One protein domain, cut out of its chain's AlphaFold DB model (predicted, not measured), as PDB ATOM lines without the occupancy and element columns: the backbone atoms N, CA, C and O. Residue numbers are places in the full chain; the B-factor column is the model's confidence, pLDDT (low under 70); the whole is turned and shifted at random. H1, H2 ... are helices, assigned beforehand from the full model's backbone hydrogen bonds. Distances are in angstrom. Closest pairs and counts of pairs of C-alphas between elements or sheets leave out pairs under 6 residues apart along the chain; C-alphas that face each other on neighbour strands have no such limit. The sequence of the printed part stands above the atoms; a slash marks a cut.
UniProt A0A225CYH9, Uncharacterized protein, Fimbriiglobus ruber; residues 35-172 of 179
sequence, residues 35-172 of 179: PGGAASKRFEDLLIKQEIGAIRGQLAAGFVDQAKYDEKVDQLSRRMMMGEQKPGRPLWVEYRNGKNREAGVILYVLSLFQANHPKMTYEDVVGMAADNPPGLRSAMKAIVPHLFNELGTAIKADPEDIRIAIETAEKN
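This is residues 35 to 172 of the 179 residues of an uncharacterized protein of Fimbriiglobus ruber (UniProt A0A225CYH9). A long helical hairpin, H1 and H2, makes one end of the domain, and beyond it residues 39 to 47 of H1 cross H4, which lies near the middle, with H3 at one end of H4 and H5 packed across its other part. From H5 the chain goes on through H6 into a shorter hairpin, H7 and H8, and these three make a loose arc on the far side of H4 from H2. The printed part has 138 residues with eight named helices, H1 to H8 in order, and no named strand: the class is all helix. The whole is compact, with a radius of gyration of the C-alphas of 16.0 A, and spans 46 by 34 by 30 A.

H1, residues 37 to 60, touches H2, residues 66 to 81, with its residues 48 to 59 alone. This hairpin has a shallow tilt of 15 degrees, opposite ways; its closest C-alphas, of Leu 59 and Tyr 69, are 6.4 A apart. H2 is apart from H3, residues 90 to 96, but only just, at 8.2 A. H1 and H4, residues 101 to 113, are the hubs, touching three helices each. They touch at a steep tilt of 55 degrees, opposite ways, closest at C-alphas Phe 43 and Ser 111, 5.2 A. H3 touches H1 about perpendicular, at 80 degrees, closest at C-alphas Trp 92 and Glu 44, 7.6 A. H3 and H4 touch only at the corner by their link, closest at C-alphas Tyr 95 and Gly 104, 4.4 A. H5, residues 122 to 131, touches H4 about perpendicular, at 83 degrees, closest at C-alphas Val 125 and Leu 110, 6.5 A. H6, residues 133 to 143, is close to but not clearly touching H5, and likewise H7, residues 145 to 151; the closest C-alphas are Ala 129 and Leu 136, then Lys 141 and Phe 148, each pair 6.5 A apart. H4 and H6 are apart, but only just, at 8.0 A. H7 and H8, residues 159 to 172, form a hairpin at a shallow tilt of 27 degrees, opposite ways, closest at C-alphas Glu 150 and Ile 162, 5.2 A. Every O i to N i+4 pair is within hydrogen-bond range in H1 to H7; in H8 it is 8 of 10.

H1 begins at C-alpha 37 (-48.439, 37.660, -11.780) and is 34.4 A long. H2 is 22.5 A, H4 18.6 A and H8 21.0 A long. H8 ends at C-alpha 172 (-38.045, 37.984, -18.706).

The C-alphas farthest apart are those of Asp 65 and Asn 172, 47.9 A. The printed part has no cut, and no link is long. Residues 141 to 172 are under pLDDT 70.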
ATOM      1  N   PRO A  35     -44.378  31.105  -8.712       77.75
ATOM      2  CA  PRO A  35     -44.231  32.553  -8.683       77.75
ATOM      3  C   PRO A  35     -44.686  33.144 -10.026       77.75
ATOM      4  O   PRO A  35     -44.579  32.514 -11.076       77.75
ATOM      5  N   GLY A  36     -45.223  34.360 -10.000       71.69
ATOM      6  CA  GLY A  36     -45.686  35.059 -11.199       71.69
ATOM      7  C   GLY A  36     -46.813  36.036 -10.891       71.69
ATOM      8  O   GLY A  36     -47.168  36.240  -9.727       71.69
ATOM      9  N   GLY A  37     -47.423  36.609 -11.932       71.12
ATOM     10  CA  GLY A  37     -48.439  37.660 -11.780       71.12
ATOM     11  C   GLY A  37     -49.619  37.266 -10.878       71.12
ATOM     12  O   GLY A  37     -50.096  38.074 -10.086       71.12
ATOM     13  N   ALA A  38     -50.046  35.999 -10.910       80.31
ATOM     14  CA  ALA A  38     -51.116  35.507 -10.041       80.31
ATOM     15  C   ALA A  38     -50.708  35.461  -8.554       80.31
ATOM     16  O   ALA A  38     -51.516  35.788  -7.686       80.31
ATOM     17  N   ALA A  39     -49.462  35.075  -8.258       81.81
ATOM     18  CA  ALA A  39     -48.923  35.090  -6.898       81.81
ATOM     19  C   ALA A  39     -48.673  36.525  -6.411       81.81
ATOM     20  O   ALA A  39     -48.955  36.825  -5.253       81.81
ATOM     21  N   SER A  40     -48.225  37.421  -7.301       79.81
ATOM     22  CA  SER A  40     -48.090  38.855  -7.010       79.81
ATOM     23  C   SER A  40     -49.433  39.461  -6.632       79.81
ATOM     24  O   SER A  40     -49.561  40.016  -5.551       79.81
ATOM     25  N   LYS A  41     -50.472  39.254  -7.450       85.19
ATOM     26  CA  LYS A  41     -51.817  39.768  -7.171       85.19
ATOM     27  C   LYS A  41     -52.370  39.260  -5.835       85.19
ATOM     28  O   LYS A  41     -52.910  40.038  -5.059       85.19
ATOM     29  N   ARG A  42     -52.198  37.967  -5.532       92.81
ATOM     30  CA  ARG A  42     -52.577  37.422  -4.216       92.81
ATOM     31  C   ARG A  42     -51.788  38.070  -3.084       92.81
ATOM     32  O   ARG A  42     -52.360  38.344  -2.038       92.81
ATOM     33  N   PHE A  43     -50.495  38.308  -3.279       90.06
ATOM     34  CA  PHE A  43     -49.674  38.984  -2.283       90.06
ATOM     35  C   PHE A  43     -50.139  40.435  -2.072       90.06
ATOM     36  O   PHE A  43     -50.303  40.831  -0.924       90.06
ATOM     37  N   GLU A  44     -50.474  41.179  -3.133       89.69
ATOM     38  CA  GLU A  44     -51.097  42.511  -3.036       89.69
ATOM     39  C   GLU A  44     -52.376  42.460  -2.189       89.69
ATOM     40  O   GLU A  44     -52.494  43.209  -1.222       89.69
ATOM     41  N   ASP A  45     -53.293  41.531  -2.482       94.44
ATOM     42  CA  ASP A  45     -54.535  41.349  -1.716       94.44
ATOM     43  C   ASP A  45     -54.264  40.996  -0.240       94.44
ATOM     44  O   ASP A  45     -54.982  41.434   0.666       94.44
ATOM     45  N   LEU A  46     -53.222  40.202   0.018       95.06
ATOM     46  CA  LEU A  46     -52.797  39.814   1.361       95.06
ATOM     47  C   LEU A  46     -52.211  40.992   2.152       95.06
ATOM     48  O   LEU A  46     -52.485  41.080   3.348       95.06
ATOM     49  N   LEU A  47     -51.498  41.930   1.515       93.56
ATOM     50  CA  LEU A  47     -51.047  43.165   2.176       93.56
ATOM     51  C   LEU A  47     -52.231  43.980   2.701       93.56
ATOM     52  O   LEU A  47     -52.219  44.443   3.840       93.56
ATOM     53  N   ILE A  48     -53.286  44.109   1.892       94.06
ATOM     54  CA  ILE A  48     -54.507  44.830   2.279       94.06
ATOM     55  C   ILE A  48     -55.157  44.149   3.483       94.06
ATOM     56  O   ILE A  48     -55.497  44.803   4.471       94.06
ATOM     57  N   LYS A  49     -55.325  42.824   3.408       94.50
ATOM     58  CA  LYS A  49     -55.910  42.035   4.499       94.50
ATOM     59  C   LYS A  49     -55.100  42.173   5.786       94.50
ATOM     60  O   LYS A  49     -55.708  42.323   6.845       94.50
ATOM     61  N   GLN A  50     -53.770  42.175   5.693       94.50
ATOM     62  CA  GLN A  50     -52.886  42.343   6.842       94.50
ATOM     63  C   GLN A  50     -53.061  43.715   7.502       94.50
ATOM     64  O   GLN A  50     -53.237  43.786   8.717       94.50
ATOM     65  N   GLU A  51     -53.079  44.800   6.724       95.25
ATOM     66  CA  GLU A  51     -53.265  46.156   7.259       95.25
ATOM     67  C   GLU A  51     -54.637  46.320   7.931       95.25
ATOM     68  O   GLU A  51     -54.733  46.840   9.045       95.25
ATOM     69  N   ILE A  52     -55.707  45.811   7.306       93.56
ATOM     70  CA  ILE A  52     -57.051  45.813   7.907       93.56
ATOM     71  C   ILE A  52     -57.060  44.993   9.204       93.56
ATOM     72  O   ILE A  52     -57.627  45.432  10.207       93.56
ATOM     73  N   GLY A  53     -56.433  43.815   9.197       92.69
ATOM     74  CA  GLY A  53     -56.303  42.951  10.368       92.69
ATOM     75  C   GLY A  53     -55.578  43.642  11.521       92.69
ATOM     76  O   GLY A  53     -56.072  43.625  12.646       92.69
ATOM     77  N   ALA A  54     -54.471  44.333  11.240       91.38
ATOM     78  CA  ALA A  54     -53.709  45.082  12.237       91.38
ATOM     79  C   ALA A  54     -54.525  46.233  12.853       91.38
ATOM     80  O   ALA A  54     -54.519  46.411  14.073       91.38
ATOM     81  N   ILE A  55     -55.273  46.986  12.038       93.69
ATOM     82  CA  ILE A  55     -56.150  48.064  12.522       93.69
ATOM     83  C   ILE A  55     -57.281  47.493  13.395       93.69
ATOM     84  O   ILE A  55     -57.552  48.017  14.476       93.69
ATOM     85  N   ARG A  56     -57.902  46.381  12.979       94.25
ATOM     86  CA  ARG A  56     -58.919  45.672  13.782       94.25
ATOM     87  C   ARG A  56     -58.353  45.141  15.095       94.25
ATOM     88  O   ARG A  56     -59.006  45.271  16.125       94.25
ATOM     89  N   GLY A  57     -57.140  44.593  15.073       92.12
ATOM     90  CA  GLY A  57     -56.445  44.118  16.267       92.12
ATOM     91  C   GLY A  57     -56.203  45.236  17.284       92.12
ATOM     92  O   GLY A  57     -56.403  45.025  18.476       92.12
ATOM     93  N   GLN A  58     -55.862  46.446  16.824       91.81
ATOM     94  CA  GLN A  58     -55.705  47.615  17.699       91.81
ATOM     95  C   GLN A  58     -57.014  47.997  18.403       91.81
ATOM     96  O   GLN A  58     -56.983  48.312  19.592       91.81
ATOM     97  N   LEU A  59     -58.149  47.952  17.694       93.69
ATOM     98  CA  LEU A  59     -59.467  48.219  18.281       93.69
ATOM     99  C   LEU A  59     -59.853  47.128  19.289       93.69
ATOM    100  O   LEU A  59     -60.243  47.436  20.411       93.69
ATOM    101  N   ALA A  60     -59.698  45.854  18.914       93.50
ATOM    102  CA  ALA A  60     -60.035  44.721  19.776       93.50
ATOM    103  C   ALA A  60     -59.202  44.688  21.070       93.50
ATOM    104  O   ALA A  60     -59.708  44.304  22.121       93.50
ATOM    105  N   ALA A  61     -57.942  45.124  21.004       91.69
ATOM    106  CA  ALA A  61     -57.060  45.248  22.161       91.69
ATOM    107  C   ALA A  61     -57.284  46.534  22.984       91.69
ATOM    108  O   ALA A  61     -56.622  46.728  24.001       91.69
ATOM    109  N   GLY A  62     -58.186  47.427  22.557       92.44
ATOM    110  CA  GLY A  62     -58.476  48.688  23.244       92.44
ATOM    111  C   GLY A  62     -57.381  49.755  23.119       92.44
ATOM    112  O   GLY A  62     -57.397  50.730  23.866       92.44
ATOM    113  N   PHE A  63     -56.427  49.603  22.190       94.06
ATOM    114  CA  PHE A  63     -55.377  50.604  21.944       94.06
ATOM    115  C   PHE A  63     -55.887  51.834  21.190       94.06
ATOM    116  O   PHE A  63     -55.254  52.889  21.218       94.06
ATOM    117  N   VAL A  64     -57.005  51.689  20.481       91.75
ATOM    118  CA  VAL A  64     -57.695  52.767  19.773       91.75
ATOM    119  C   VAL A  64     -59.189  52.668  20.050       91.75
ATOM    120  O   VAL A  64     -59.705  51.576  20.280       91.75
ATOM    121  N   ASP A  65     -59.879  53.803  20.014       95.50
ATOM    122  CA  ASP A  65     -61.339  53.845  20.036       95.50
ATOM    123  C   ASP A  65     -61.930  53.685  18.622       95.50
ATOM    124  O   ASP A  65     -61.208  53.601  17.621       95.50
ATOM    125  N   GLN A  66     -63.263  53.637  18.537       95.12
ATOM    126  CA  GLN A  66     -63.974  53.476  17.267       95.12
ATOM    127  C   GLN A  66     -63.683  54.626  16.288       95.12
ATOM    128  O   GLN A  66     -63.464  54.376  15.107       95.12
ATOM    129  N   ALA A  67     -63.611  55.869  16.774       96.31
ATOM    130  CA  ALA A  67     -63.352  57.030  15.925       96.31
ATOM    131  C   ALA A  67     -61.955  56.961  15.286       96.31
ATOM    132  O   ALA A  67     -61.790  57.230  14.094       96.31
ATOM    133  N   LYS A  68     -60.941  56.549  16.055       95.75
ATOM    134  CA  LYS A  68     -59.577  56.389  15.550       95.75
ATOM    135  C   LYS A  68     -59.423  55.159  14.659       95.75
ATOM    136  O   LYS A  68     -58.614  55.186  13.729       95.75
ATOM    137  N   TYR A  69     -60.178  54.095  14.926       94.19
ATOM    138  CA  TYR A  69     -60.290  52.951  14.024       94.19
ATOM    139  C   TYR A  69     -60.827  53.387  12.653       94.19
ATOM    140  O   TYR A  69     -60.179  53.104  11.644       94.19
ATOM    141  N   ASP A  70     -61.934  54.136  12.613       95.38
ATOM    142  CA  ASP A  70     -62.544  54.607  11.363       95.38
ATOM    143  C   ASP A  70     -61.571  55.513  10.581       95.38
ATOM    144  O   ASP A  70     -61.340  55.302   9.391       95.38
ATOM    145  N   GLU A  71     -60.878  56.437  11.263       96.88
ATOM    146  CA  GLU A  71     -59.846  57.285  10.647       96.88
ATOM    147  C   GLU A  71     -58.714  56.459  10.007       96.88
ATOM    148  O   GLU A  71     -58.258  56.760   8.899       96.88
ATOM    149  N   LYS A  72     -58.249  55.406  10.692       95.69
ATOM    150  CA  LYS A  72     -57.201  54.507  10.185       95.69
ATOM    151  C   LYS A  72     -57.678  53.706   8.974       95.69
ATOM    152  O   LYS A  72     -56.915  53.549   8.021       95.69
ATOM    153  N   VAL A  73     -58.924  53.230   8.983       94.44
ATOM    154  CA  VAL A  73     -59.531  52.532   7.838       94.44
ATOM    155  C   VAL A  73     -59.663  53.468   6.634       94.44
ATOM    156  O   VAL A  73     -59.328  53.073   5.515       94.44
ATOM    157  N   ASP A  74     -60.060  54.722   6.843       95.88
ATOM    158  CA  ASP A  74     -60.148  55.727   5.778       95.88
ATOM    159  C   ASP A  74     -58.775  56.080   5.195       95.88
ATOM    160  O   ASP A  74     -58.611  56.202   3.977       95.88
ATOM    161  N   GLN A  75     -57.760  56.232   6.052       94.94
ATOM    162  CA  GLN A  75     -56.377  56.443   5.618       94.94
ATOM    163  C   GLN A  75     -55.882  55.274   4.769       94.94
ATOM    164  O   GLN A  75     -55.349  55.500   3.682       94.94
ATOM    165  N   LEU A  76     -56.101  54.037   5.224       94.31
ATOM    166  CA  LEU A  76     -55.746  52.847   4.459       94.31
ATOM    167  C   LEU A  76     -56.484  52.819   3.114       94.31
ATOM    168  O   LEU A  76     -55.855  52.614   2.080       94.31
ATOM    169  N   SER A  77     -57.785  53.112   3.102       93.44
ATOM    170  CA  SER A  77     -58.595  53.147   1.879       93.44
ATOM    171  C   SER A  77     -58.043  54.140   0.851       93.44
ATOM    172  O   SER A  77     -57.915  53.801  -0.325       93.44
ATOM    173  N   ARG A  78     -57.611  55.335   1.284       95.88
ATOM    174  CA  ARG A  78     -56.943  56.311   0.403       95.88
ATOM    175  C   ARG A  78     -55.628  55.782  -0.169       95.88
ATOM    176  O   ARG A  78     -55.399  55.917  -1.369       95.88
ATOM    177  N   ARG A  79     -54.788  55.137   0.651       93.56
ATOM    178  CA  ARG A  79     -53.549  54.485   0.179       93.56
ATOM    179  C   ARG A  79     -53.854  53.426  -0.886       93.56
ATOM    180  O   ARG A  79     -53.149  53.340  -1.890       93.56
ATOM    181  N   MET A  80     -54.935  52.661  -0.709       92.56
ATOM    182  CA  MET A  80     -55.342  51.616  -1.659       92.56
ATOM    183  C   MET A  80     -55.860  52.189  -2.976       92.56
ATOM    184  O   MET A  80     -55.541  51.661  -4.041       92.56
ATOM    185  N   MET A  81     -56.588  53.308  -2.929       92.50
ATOM    186  CA  MET A  81     -56.997  54.035  -4.135       92.50
ATOM    187  C   MET A  81     -55.795  54.572  -4.925       92.50
ATOM    188  O   MET A  81     -55.830  54.589  -6.152       92.50
ATOM    189  N   MET A  82     -54.715  54.958  -4.239       93.31
ATOM    190  CA  MET A  82     -53.447  55.348  -4.873       93.31
ATOM    191  C   MET A  82     -52.620  54.148  -5.368       93.31
ATOM    192  O   MET A  82     -51.590  54.332  -6.018       93.31
ATOM    193  N   GLY A  83     -53.066  52.919  -5.093       88.38
ATOM    194  CA  GLY A  83     -52.392  51.693  -5.504       88.38
ATOM    195  C   GLY A  83     -51.102  51.418  -4.735       88.38
ATOM    196  O   GLY A  83     -50.198  50.809  -5.301       88.38
ATOM    197  N   GLU A  84     -50.980  51.867  -3.480       91.25
ATOM    198  CA  GLU A  84     -49.742  51.712  -2.701       91.25
ATOM    199  C   GLU A  84     -49.305  50.258  -2.471       91.25
ATOM    200  O   GLU A  84     -48.127  50.004  -2.225       91.25
ATOM    201  N   GLN A  85     -50.241  49.316  -2.555       87.94
ATOM    202  CA  GLN A  85     -50.000  47.881  -2.464       87.94
ATOM    203  C   GLN A  85     -49.358  47.284  -3.720       87.94
ATOM    204  O   GLN A  85     -48.904  46.153  -3.658       87.94
ATOM    205  N   LYS A  86     -49.345  47.991  -4.857       80.25
ATOM    206  CA  LYS A  86     -48.805  47.468  -6.122       80.25
ATOM    207  C   LYS A  86     -47.270  47.390  -6.096       80.25
ATOM    208  O   LYS A  86     -46.646  48.155  -5.355       80.25
ATOM    209  N   PRO A  87     -46.643  46.558  -6.950       77.31
ATOM    210  CA  PRO A  87     -45.190  46.469  -7.050       77.31
ATOM    211  C   PRO A  87     -44.496  47.835  -7.154       77.31
ATOM    212  O   PRO A  87     -44.948  48.734  -7.867       77.31
ATOM    213  N   GLY A  88     -43.421  48.007  -6.382       73.31
ATOM    214  CA  GLY A  88     -42.617  49.236  -6.330       73.31
ATOM    215  C   GLY A  88     -43.254  50.427  -5.598       73.31
ATOM    216  O   GLY A  88     -42.632  51.483  -5.497       73.31
ATOM    217  N   ARG A  89     -44.478  50.298  -5.074       82.88
ATOM    218  CA  ARG A  89     -45.174  51.380  -4.357       82.88
ATOM    219  C   ARG A  89     -44.929  51.325  -2.839       82.88
ATOM    220  O   ARG A  89     -44.449  50.310  -2.339       82.88
ATOM    221  N   PRO A  90     -45.216  52.405  -2.082       87.94
ATOM    222  CA  PRO A  90     -44.784  52.525  -0.687       87.94
ATOM    223  C   PRO A  90     -45.167  51.351   0.223       87.94
ATOM    224  O   PRO A  90     -44.280  50.792   0.862       87.94
ATOM    225  N   LEU A  91     -46.437  50.924   0.251       87.12
ATOM    226  CA  LEU A  91     -46.862  49.799   1.098       87.12
ATOM    227  C   LEU A  91     -46.182  48.491   0.672       87.12
ATOM    228  O   LEU A  91     -45.720  47.726   1.517       87.12
ATOM    229  N   TRP A  92     -46.062  48.247  -0.632       84.44
ATOM    230  CA  TRP A  92     -45.329  47.088  -1.144       84.44
ATOM    231  C   TRP A  92     -43.872  47.071  -0.678       84.44
ATOM    232  O   TRP A  92     -43.379  46.052  -0.195       84.44
ATOM    233  N   VAL A  93     -43.184  48.211  -0.772       80.25
ATOM    234  CA  VAL A  93     -41.790  48.359  -0.335       80.25
ATOM    235  C   VAL A  93     -41.659  48.179   1.180       80.25
ATOM    236  O   VAL A  93     -40.728  47.507   1.623       80.25
ATOM    237  N   GLU A  94     -42.602  48.695   1.978       87.94
ATOM    238  CA  GLU A  94     -42.625  48.511   3.438       87.94
ATOM    239  C   GLU A  94     -42.620  47.028   3.836       87.94
ATOM    240  O   GLU A  94     -41.909  46.654   4.773       87.94
ATOM    241  N   TYR A  95     -43.378  46.198   3.117       85.31
ATOM    242  CA  TYR A  95     -43.481  44.758   3.360       85.31
ATOM    243  C   TYR A  95     -42.384  43.939   2.685       85.31
ATOM    244  O   TYR A  95     -42.016  42.888   3.190       85.31
ATOM    245  N   ARG A  96     -41.829  44.388   1.560       76.38
ATOM    246  CA  ARG A  96     -40.742  43.659   0.892       76.38
ATOM    247  C   ARG A  96     -39.398  43.889   1.570       76.38
ATOM    248  O   ARG A  96     -38.719  42.927   1.913       76.38
ATOM    249  N   ASN A  97     -39.043  45.155   1.781       72.50
ATOM    250  CA  ASN A  97     -37.686  45.564   2.156       72.50
ATOM    251  C   ASN A  97     -37.650  46.520   3.362       72.50
ATOM    252  O   ASN A  97     -36.573  46.893   3.815       72.50
ATOM    253  N   GLY A  98     -38.810  46.944   3.866       76.31
ATOM    254  CA  GLY A  98     -38.918  47.929   4.937       76.31
ATOM    255  C   GLY A  98     -39.190  47.330   6.316       76.31
ATOM    256  O   GLY A  98     -38.849  46.190   6.627       76.31
ATOM    257  N   LYS A  99     -39.843  48.134   7.161       82.25
ATOM    258  CA  LYS A  99     -40.161  47.804   8.562       82.25
ATOM    259  C   LYS A  99     -41.028  46.549   8.745       82.25
ATOM    260  O   LYS A  99     -40.990  45.960   9.816       82.25
ATOM    261  N   ASN A 100     -41.778  46.136   7.718       85.50
ATOM    262  CA  ASN A 100     -42.690  44.987   7.766       85.50
ATOM    263  C   ASN A 100     -42.137  43.771   7.002       85.50
ATOM    264  O   ASN A 100     -42.898  42.872   6.643       85.50
ATOM    265  N   ARG A 101     -40.822  43.735   6.742       81.31
ATOM    266  CA  ARG A 101     -40.161  42.698   5.935       81.31
ATOM    267  C   ARG A 101     -40.513  41.273   6.355       81.31
ATOM    268  O   ARG A 101     -40.820  40.446   5.503       81.31
ATOM    269  N   GLU A 102     -40.465  40.972   7.650       79.50
ATOM    270  CA  GLU A 102     -40.736  39.617   8.152       79.50
ATOM    271  C   GLU A 102     -42.161  39.164   7.809       79.50
ATOM    272  O   GLU A 102     -42.354  38.095   7.228       79.50
ATOM    273  N   ALA A 103     -43.149  40.026   8.070       83.81
ATOM    274  CA  ALA A 103     -44.536  39.771   7.700       83.81
ATOM    275  C   ALA A 103     -44.702  39.648   6.178       83.81
ATOM    276  O   ALA A 103     -45.432  38.780   5.708       83.81
ATOM    277  N   GLY A 104     -44.003  40.466   5.387       84.56
ATOM    278  CA  GLY A 104     -44.078  40.393   3.930       84.56
ATOM    279  C   GLY A 104     -43.510  39.103   3.345       84.56
ATOM    280  O   GLY A 104     -44.077  38.582   2.386       84.56
ATOM    281  N   VAL A 105     -42.457  38.532   3.940       82.75
ATOM    282  CA  VAL A 105     -41.957  37.201   3.552       82.75
ATOM    283  C   VAL A 105     -43.028  36.139   3.795       82.75
ATOM    284  O   VAL A 105     -43.316  35.350   2.896       82.75
ATOM    285  N   ILE A 106     -43.660  36.145   4.972       85.94
ATOM    286  CA  ILE A 106     -44.711  35.181   5.322       85.94
ATOM    287  C   ILE A 106     -45.917  35.327   4.388       85.94
ATOM    288  O   ILE A 106     -46.404  34.336   3.850       85.94
ATOM    289  N   LEU A 107     -46.366  36.557   4.126       91.12
ATOM    290  CA  LEU A 107     -47.487  36.831   3.223       91.12
ATOM    291  C   LEU A 107     -47.176  36.443   1.770       91.12
ATOM    292  O   LEU A 107     -48.067  35.989   1.054       91.12
ATOM    293  N   TYR A 108     -45.926  36.576   1.323       88.25
ATOM    294  CA  TYR A 108     -45.520  36.105   0.001       88.25
ATOM    295  C   TYR A 108     -45.538  34.572  -0.085       88.25
ATOM    296  O   TYR A 108     -46.086  34.008  -1.026       88.25
ATOM    297  N   VAL A 109     -45.005  33.879   0.924       88.50
ATOM    298  CA  VAL A 109     -45.089  32.411   1.018       88.50
ATOM    299  C   VAL A 109     -46.552  31.953   1.041       88.50
ATOM    300  O   VAL A 109     -46.934  31.034   0.314       88.50
ATOM    301  N   LEU A 110     -47.394  32.644   1.809       93.69
ATOM    302  CA  LEU A 110     -48.828  32.397   1.858       93.69
ATOM    303  C   LEU A 110     -49.491  32.580   0.485       93.69
ATOM    304  O   LEU A 110     -50.340  31.775   0.108       93.69
ATOM    305  N   SER A 111     -49.091  33.588  -0.297       93.38
ATOM    306  CA  SER A 111     -49.646  33.820  -1.637       93.38
ATOM    307  C   SER A 111     -49.344  32.677  -2.616       93.38
ATOM    308  O   SER A 111     -50.142  32.407  -3.526       93.38
ATOM    309  N   LEU A 112     -48.222  31.979  -2.414       91.75
ATOM    310  CA  LEU A 112     -47.846  30.787  -3.168       91.75
ATOM    311  C   LEU A 112     -48.684  29.583  -2.731       91.75
ATOM    312  O   LEU A 112     -49.241  28.901  -3.589       91.75
ATOM    313  N   PHE A 113     -48.844  29.346  -1.428       94.69
ATOM    314  CA  PHE A 113     -49.691  28.253  -0.941       94.69
ATOM    315  C   PHE A 113     -51.162  28.435  -1.306       94.69
ATOM    316  O   PHE A 113     -51.793  27.489  -1.772       94.69
ATOM    317  N   GLN A 114     -51.703  29.652  -1.194       95.75
ATOM    318  CA  GLN A 114     -53.106  29.947  -1.509       95.75
ATOM    319  C   GLN A 114     -53.480  29.720  -2.980       95.75
ATOM    320  O   GLN A 114     -54.664  29.750  -3.311       95.75
ATOM    321  N   ALA A 115     -52.510  29.456  -3.862       92.75
ATOM    322  CA  ALA A 115     -52.791  28.971  -5.208       92.75
ATOM    323  C   ALA A 115     -53.520  27.614  -5.205       92.75
ATOM    324  O   ALA A 115     -54.413  27.414  -6.021       92.75
ATOM    325  N   ASN A 116     -53.162  26.720  -4.275       94.00
ATOM    326  CA  ASN A 116     -53.746  25.378  -4.150       94.00
ATOM    327  C   ASN A 116     -54.474  25.171  -2.808       94.00
ATOM    328  O   ASN A 116     -55.337  24.305  -2.702       94.00
ATOM    329  N   HIS A 117     -54.172  26.000  -1.803       94.69
ATOM    330  CA  HIS A 117     -54.688  25.913  -0.432       94.69
ATOM    331  C   HIS A 117     -55.339  27.239  -0.019       94.69
ATOM    332  O   HIS A 117     -54.811  27.954   0.834       94.69
ATOM    333  N   PRO A 118     -56.486  27.625  -0.610       94.62
ATOM    334  CA  PRO A 118     -57.071  28.962  -0.440       94.62
ATOM    335  C   PRO A 118     -57.511  29.281   0.997       94.62
ATOM    336  O   PRO A 118     -57.781  30.437   1.313       94.62
ATOM    337  N   LYS A 119     -57.610  28.261   1.860       94.75
ATOM    338  CA  LYS A 119     -57.962  28.397   3.279       94.75
ATOM    339  C   LYS A 119     -56.754  28.571   4.198       94.75
ATOM    340  O   LYS A 119     -56.965  28.855   5.370       94.75
ATOM    341  N   MET A 120     -55.534  28.397   3.689       94.81
ATOM    342  CA  MET A 120     -54.327  28.559   4.490       94.81
ATOM    343  C   MET A 120     -54.224  30.000   4.996       94.81
ATOM    344  O   MET A 120     -54.589  30.953   4.292       94.81
ATOM    345  N   THR A 121     -53.744  30.139   6.224       94.19
ATOM    346  CA  THR A 121     -53.671  31.393   6.970       94.19
ATOM    347  C   THR A 121     -52.228  31.837   7.188       94.19
ATOM    348  O   THR A 121     -51.272  31.118   6.889       94.19
ATOM    349  N   TYR A 122     -52.062  33.056   7.700       90.62
ATOM    350  CA  TYR A 122     -50.751  33.576   8.082       90.62
ATOM    351  C   TYR A 122     -50.133  32.720   9.196       90.62
ATOM    352  O   TYR A 122     -48.957  32.365   9.134       90.62
ATOM    353  N   GLU A 123     -50.946  32.345  10.182       90.06
ATOM    354  CA  GLU A 123     -50.567  31.524  11.325       90.06
ATOM    355  C   GLU A 123     -50.110  30.127  10.903       90.06
ATOM    356  O   GLU A 123     -49.132  29.628  11.454       90.06
ATOM    357  N   ASP A 124     -50.735  29.527   9.884       92.12
ATOM    358  CA  ASP A 124     -50.308  28.224   9.356       92.12
ATOM    359  C   ASP A 124     -48.889  28.288   8.781       92.12
ATOM    360  O   ASP A 124     -48.068  27.406   9.024       92.12
ATOM    361  N   VAL A 125     -48.565  29.355   8.042       88.56
ATOM    362  CA  VAL A 125     -47.217  29.540   7.479       88.56
ATOM    363  C   VAL A 125     -46.192  29.790   8.585       88.56
ATOM    364  O   VAL A 125     -45.076  29.276   8.511       88.56
ATOM    365  N   VAL A 126     -46.562  30.538   9.630       86.25
ATOM    366  CA  VAL A 126     -45.715  30.727  10.819       86.25
ATOM    367  C   VAL A 126     -45.479  29.401  11.544       86.25
ATOM    368  O   VAL A 126     -44.333  29.087  11.862       86.25
ATOM    369  N   GLY A 127     -46.529  28.604  11.759       81.44
ATOM    370  CA  GLY A 127     -46.434  27.277  12.370       81.44
ATOM    371  C   GLY A 127     -45.545  26.341  11.554       81.44
ATOM    372  O   GLY A 127     -44.604  25.758  12.082       81.44
ATOM    373  N   MET A 128     -45.736  26.299  10.236       85.75
ATOM    374  CA  MET A 128     -44.900  25.515   9.327       85.75
ATOM    375  C   MET A 128     -43.427  25.948   9.360       85.75
ATOM    376  O   MET A 128     -42.534  25.100   9.340       85.75
ATOM    377  N   ALA A 129     -43.151  27.253   9.439       79.75
ATOM    378  CA  ALA A 129     -41.791  27.773   9.554       79.75
ATOM    379  C   ALA A 129     -41.129  27.424  10.901       79.75
ATOM    380  O   ALA A 129     -39.907  27.269  10.946       79.75
ATOM    381  N   ALA A 130     -41.917  27.292  11.972       79.00
ATOM    382  CA  ALA A 130     -41.446  26.884  13.293       79.00
ATOM    383  C   ALA A 130     -41.212  25.366  13.390       79.00
ATOM    384  O   ALA A 130     -40.165  24.940  13.878       79.00
ATOM    385  N   ASP A 131     -42.146  24.560  12.877       78.75
ATOM    386  CA  ASP A 131     -42.146  23.102  13.034       78.75
ATOM    387  C   ASP A 131     -41.307  22.380  11.972       78.75
ATOM    388  O   ASP A 131     -40.633  21.394  12.266       78.75
ATOM    389  N   ASN A 132     -41.333  22.860  10.721       79.31
ATOM    390  CA  ASN A 132     -40.590  22.274   9.602       79.31
ATOM    391  C   ASN A 132     -39.810  23.320   8.769       79.31
ATOM    392  O   ASN A 132     -40.011  23.447   7.551       79.31
ATOM    393  N   PRO A 133     -38.853  24.049   9.380       76.81
ATOM    394  CA  PRO A 133     -38.051  25.034   8.663       76.81
ATOM    395  C   PRO A 133     -37.264  24.471   7.456       76.81
ATOM    396  O   PRO A 133     -37.185  25.161   6.432       76.81
ATOM    397  N   PRO A 134     -36.673  23.253   7.497       74.94
ATOM    398  CA  PRO A 134     -35.951  22.691   6.353       74.94
ATOM    399  C   PRO A 134     -36.850  22.348   5.162       74.94
ATOM    400  O   PRO A 134     -36.433  22.563   4.019       74.94
ATOM    401  N   GLY A 135     -38.061  21.838   5.413       74.88
ATOM    402  CA  GLY A 135     -39.033  21.508   4.370       74.88
ATOM    403  C   GLY A 135     -39.491  22.756   3.627       74.88
ATOM    404  O   GLY A 135     -39.342  22.840   2.408       74.88
ATOM    405  N   LEU A 136     -39.917  23.780   4.374       79.44
ATOM    406  CA  LEU A 136     -40.330  25.058   3.796       79.44
ATOM    407  C   LEU A 136     -39.190  25.742   3.027       79.44
ATOM    408  O   LEU A 136     -39.390  26.247   1.922       79.44
ATOM    409  N   ARG A 137     -37.962  25.710   3.562       75.88
ATOM    410  CA  ARG A 137     -36.779  26.253   2.876       75.88
ATOM    411  C   ARG A 137     -36.482  25.519   1.569       75.88
ATOM    412  O   ARG A 137     -36.148  26.166   0.579       75.88
ATOM    413  N   SER A 138     -36.556  24.191   1.574       74.88
ATOM    414  CA  SER A 138     -36.300  23.371   0.384       74.88
ATOM    415  C   SER A 138     -37.335  23.639  -0.703       74.88
ATOM    416  O   SER A 138     -36.957  23.860  -1.852       74.88
ATOM    417  N   ALA A 139     -38.612  23.722  -0.325       78.75
ATOM    418  CA  ALA A 139     -39.684  24.087  -1.240       78.75
ATOM    419  C   ALA A 139     -39.449  25.477  -1.843       78.75
ATOM    420  O   ALA A 139     -39.378  25.616  -3.060       78.75
ATOM    421  N   MET A 140     -39.201  26.490  -1.009       75.12
ATOM    422  CA  MET A 140     -38.948  27.860  -1.468       75.12
ATOM    423  C   MET A 140     -37.752  27.980  -2.416       75.12
ATOM    424  O   MET A 140     -37.831  28.705  -3.408       75.12
ATOM    425  N   LYS A 141     -36.659  27.251  -2.157       69.88
ATOM    426  CA  LYS A 141     -35.493  27.214  -3.054       69.88
ATOM    427  C   LYS A 141     -35.819  26.645  -4.435       69.88
ATOM    428  O   LYS A 141     -35.204  27.071  -5.406       69.88
ATOM    429  N   ALA A 142     -36.749  25.696  -4.520       69.00
ATOM    430  CA  ALA A 142     -37.117  25.056  -5.779       69.00
ATOM    431  C   ALA A 142     -37.961  25.966  -6.684       69.00
ATOM    432  O   ALA A 142     -37.785  25.948  -7.897       69.00
ATOM    433  N   ILE A 143     -38.858  26.771  -6.106       66.06
ATOM    434  CA  ILE A 143     -39.782  27.623  -6.876       66.06
ATOM    435  C   ILE A 143     -39.319  29.065  -7.029       66.06
ATOM    436  O   ILE A 143     -39.664  29.687  -8.027       66.06
ATOM    437  N   VAL A 144     -38.547  29.625  -6.093       63.72
ATOM    438  CA  VAL A 144     -38.111  31.027  -6.188       63.72
ATOM    439  C   VAL A 144     -36.605  31.171  -5.910       63.72
ATOM    440  O   VAL A 144     -36.210  31.761  -4.900       63.72
ATOM    441  N   PRO A 145     -35.731  30.656  -6.806       50.62
ATOM    442  CA  PRO A 145     -34.282  30.615  -6.579       50.62
ATOM    443  C   PRO A 145     -33.661  32.005  -6.371       50.62
ATOM    444  O   PRO A 145     -32.820  32.189  -5.492       50.62
ATOM    445  N   HIS A 146     -34.114  33.010  -7.132       45.03
ATOM    446  CA  HIS A 146     -33.581  34.377  -7.071       45.03
ATOM    447  C   HIS A 146     -34.069  35.175  -5.861       45.03
ATOM    448  O   HIS A 146     -33.277  35.877  -5.240       45.03
ATOM    449  N   LEU A 147     -35.320  34.973  -5.434       46.12
ATOM    450  CA  LEU A 147     -35.829  35.579  -4.203       46.12
ATOM    451  C   LEU A 147     -35.037  35.103  -2.975       46.12
ATOM    452  O   LEU A 147     -34.909  35.832  -1.996       46.12
ATOM    453  N   PHE A 148     -34.468  33.894  -3.034       43.69
ATOM    454  CA  PHE A 148     -33.585  33.362  -1.998       43.69
ATOM    455  C   PHE A 148     -32.136  33.866  -2.101       43.69
ATOM    456  O   PHE A 148     -31.500  34.034  -1.063       43.69
ATOM    457  N   ASN A 149     -31.619  34.147  -3.302       39.38
ATOM    458  CA  ASN A 149     -30.310  34.800  -3.454       39.38
ATOM    459  C   ASN A 149     -30.329  36.267  -2.979       39.38
ATOM    460  O   ASN A 149     -29.311  36.748  -2.498       39.38
ATOM    461  N   GLU A 150     -31.484  36.936  -3.024       40.72
ATOM    462  CA  GLU A 150     -31.655  38.325  -2.567       40.72
ATOM    463  C   GLU A 150     -32.142  38.453  -1.105       40.72
ATOM    464  O   GLU A 150     -31.733  39.363  -0.387       40.72
ATOM    465  N   LEU A 151     -32.997  37.543  -0.612       42.38
ATOM    466  CA  LEU A 151     -33.532  37.578   0.766       42.38
ATOM    467  C   LEU A 151     -32.881  36.574   1.725       42.38
ATOM    468  O   LEU A 151     -33.150  36.644   2.929       42.38
ATOM    469  N   GLY A 152     -31.992  35.695   1.240       34.91
ATOM    470  CA  GLY A 152     -31.177  34.773   2.055       34.91
ATOM    471  C   GLY A 152     -30.313  35.482   3.106       34.91
ATOM    472  O   GLY A 152     -29.742  34.871   4.005       34.91
ATOM    473  N   THR A 153     -30.309  36.801   3.035       38.47
ATOM    474  CA  THR A 153     -29.618  37.762   3.865       38.47
ATOM    475  C   THR A 153     -30.591  38.648   4.661       38.47
ATOM    476  O   THR A 153     -30.355  39.815   4.963       38.47
ATOM    477  N   ALA A 154     -31.631  38.022   5.217       44.28
ATOM    478  CA  ALA A 154     -31.940  38.250   6.641       44.28
ATOM    479  C   ALA A 154     -30.745  37.864   7.571       44.28
ATOM    480  O   ALA A 154     -30.787  38.068   8.777       44.28
ATOM    481  N   ILE A 155     -29.644  37.394   6.962       38.25
ATOM    482  CA  ILE A 155     -28.246  37.239   7.402       38.25
ATOM    483  C   ILE A 155     -27.286  38.321   6.787       38.25
ATOM    484  O   ILE A 155     -26.108  38.046   6.605       38.25
ATOM    485  N   LYS A 156     -27.752  39.554   6.485       40.56
ATOM    486  CA  LYS A 156     -26.992  40.739   5.961       40.56
ATOM    487  C   LYS A 156     -26.579  40.746   4.464       40.56
ATOM    488  O   LYS A 156     -25.546  40.188   4.117       40.56
ATOM    489  N   ALA A 157     -27.301  41.465   3.596       39.97
ATOM    490  CA  ALA A 157     -26.855  41.810   2.231       39.97
ATOM    491  C   ALA A 157     -27.434  43.140   1.762       39.97
ATOM    492  O   ALA A 157     -28.361  43.683   2.367       39.97
ATOM    493  N   ASP A 158     -26.812  43.606   0.684       41.78
ATOM    494  CA  ASP A 158     -26.858  44.931   0.100       41.78
ATOM    495  C   ASP A 158     -28.127  45.175  -0.751       41.78
ATOM    496  O   ASP A 158     -28.545  44.291  -1.501       41.78
ATOM    497  N   PRO A 159     -28.753  46.362  -0.649       41.47
ATOM    498  CA  PRO A 159     -29.926  46.752  -1.432       41.47
ATOM    499  C   PRO A 159     -29.778  46.726  -2.963       41.47
ATOM    500  O   PRO A 159     -30.795  46.584  -3.643       41.47
ATOM    501  N   GLU A 160     -28.572  46.877  -3.521       42.06
ATOM    502  CA  GLU A 160     -28.396  46.979  -4.981       42.06
ATOM    503  C   GLU A 160     -28.524  45.621  -5.684       42.06
ATOM    504  O   GLU A 160     -29.119  45.524  -6.761       42.06
ATOM    505  N   ASP A 161     -28.084  44.550  -5.024       43.72
ATOM    506  CA  ASP A 161     -28.243  43.181  -5.523       43.72
ATOM    507  C   ASP A 161     -29.726  42.791  -5.617       43.72
ATOM    508  O   ASP A 161     -30.107  42.073  -6.536       43.72
ATOM    509  N   ILE A 162     -30.555  43.337  -4.712       44.75
ATOM    510  CA  ILE A 162     -32.011  43.123  -4.632       44.75
ATOM    511  C   ILE A 162     -32.765  43.849  -5.760       44.75
ATOM    512  O   ILE A 162     -33.852  43.446  -6.174       44.75
ATOM    513  N   ARG A 163     -32.229  44.964  -6.264       47.72
ATOM    514  CA  ARG A 163     -32.832  45.689  -7.390       47.72
ATOM    515  C   ARG A 163     -32.621  44.926  -8.700       47.72
ATOM    516  O   ARG A 163     -33.532  44.842  -9.523       47.72
ATOM    517  N   ILE A 164     -31.434  44.348  -8.876       48.50
ATOM    518  CA  ILE A 164     -31.005  43.728 -10.133       48.50
ATOM    519  C   ILE A 164     -31.755  42.425 -10.427       48.50
ATOM    520  O   ILE A 164     -32.151  42.227 -11.582       48.50
ATOM    521  N   ALA A 165     -31.999  41.531  -9.458       47.44
ATOM    522  CA  ALA A 165     -32.722  40.296  -9.781       47.44
ATOM    523  C   ALA A 165     -34.239  40.515  -9.886       47.44
ATOM    524  O   ALA A 165     -34.887  39.783 -10.636       47.44
ATOM    525  N   ILE A 166     -34.796  41.567  -9.273       48.06
ATOM    526  CA  ILE A 166     -36.175  42.007  -9.540       48.06
ATOM    527  C   ILE A 166     -36.313  42.533 -10.977       48.06
ATOM    528  O   ILE A 166     -37.161  42.039 -11.719       48.06
ATOM    529  N   GLU A 167     -35.441  43.444 -11.417       50.69
ATOM    530  CA  GLU A 167     -35.467  43.972 -12.794       50.69
ATOM    531  C   GLU A 167     -35.235  42.874 -13.845       50.69
ATOM    532  O   GLU A 167     -35.812  42.902 -14.934       50.69
ATOM    533  N   THR A 168     -34.420  41.869 -13.515       47.66
ATOM    534  CA  THR A 168     -34.164  40.716 -14.390       47.66
ATOM    535  C   THR A 168     -35.366  39.767 -14.452       47.66
ATOM    536  O   THR A 168     -35.694  39.257 -15.524       47.66
ATOM    537  N   ALA A 169     -36.057  39.538 -13.331       49.34
ATOM    538  CA  ALA A 169     -37.263  38.712 -13.296       49.34
ATOM    539  C   ALA A 169     -38.439  39.364 -14.041       49.34
ATOM    540  O   ALA A 169     -39.238  38.654 -14.650       49.34
ATOM    541  N   GLU A 170     -38.526  40.696 -14.025       48.91
ATOM    542  CA  GLU A 170     -39.558  41.454 -14.738       48.91
ATOM    543  C   GLU A 170     -39.274  41.554 -16.247       48.91
ATOM    544  O   GLU A 170     -40.187  41.345 -17.045       48.91
ATOM    545  N   LYS A 171     -38.016  41.750 -16.674       50.12
ATOM    546  CA  LYS A 171     -37.652  41.755 -18.110       50.12
ATOM    547  C   LYS A 171     -37.945  40.437 -18.824       50.12
ATOM    548  O   LYS A 171     -38.408  40.452 -19.957       50.12
ATOM    549  N   ASN A 172     -37.737  39.307 -18.152       47.00
ATOM    550  CA  ASN A 172     -38.045  37.984 -18.706       47.00
ATOM    551  C   ASN A 172     -39.558  37.681 -18.761       47.00
ATOM    552  O   ASN A 172     -39.949  36.596 -19.187       47.00
TER     553      ASN A 172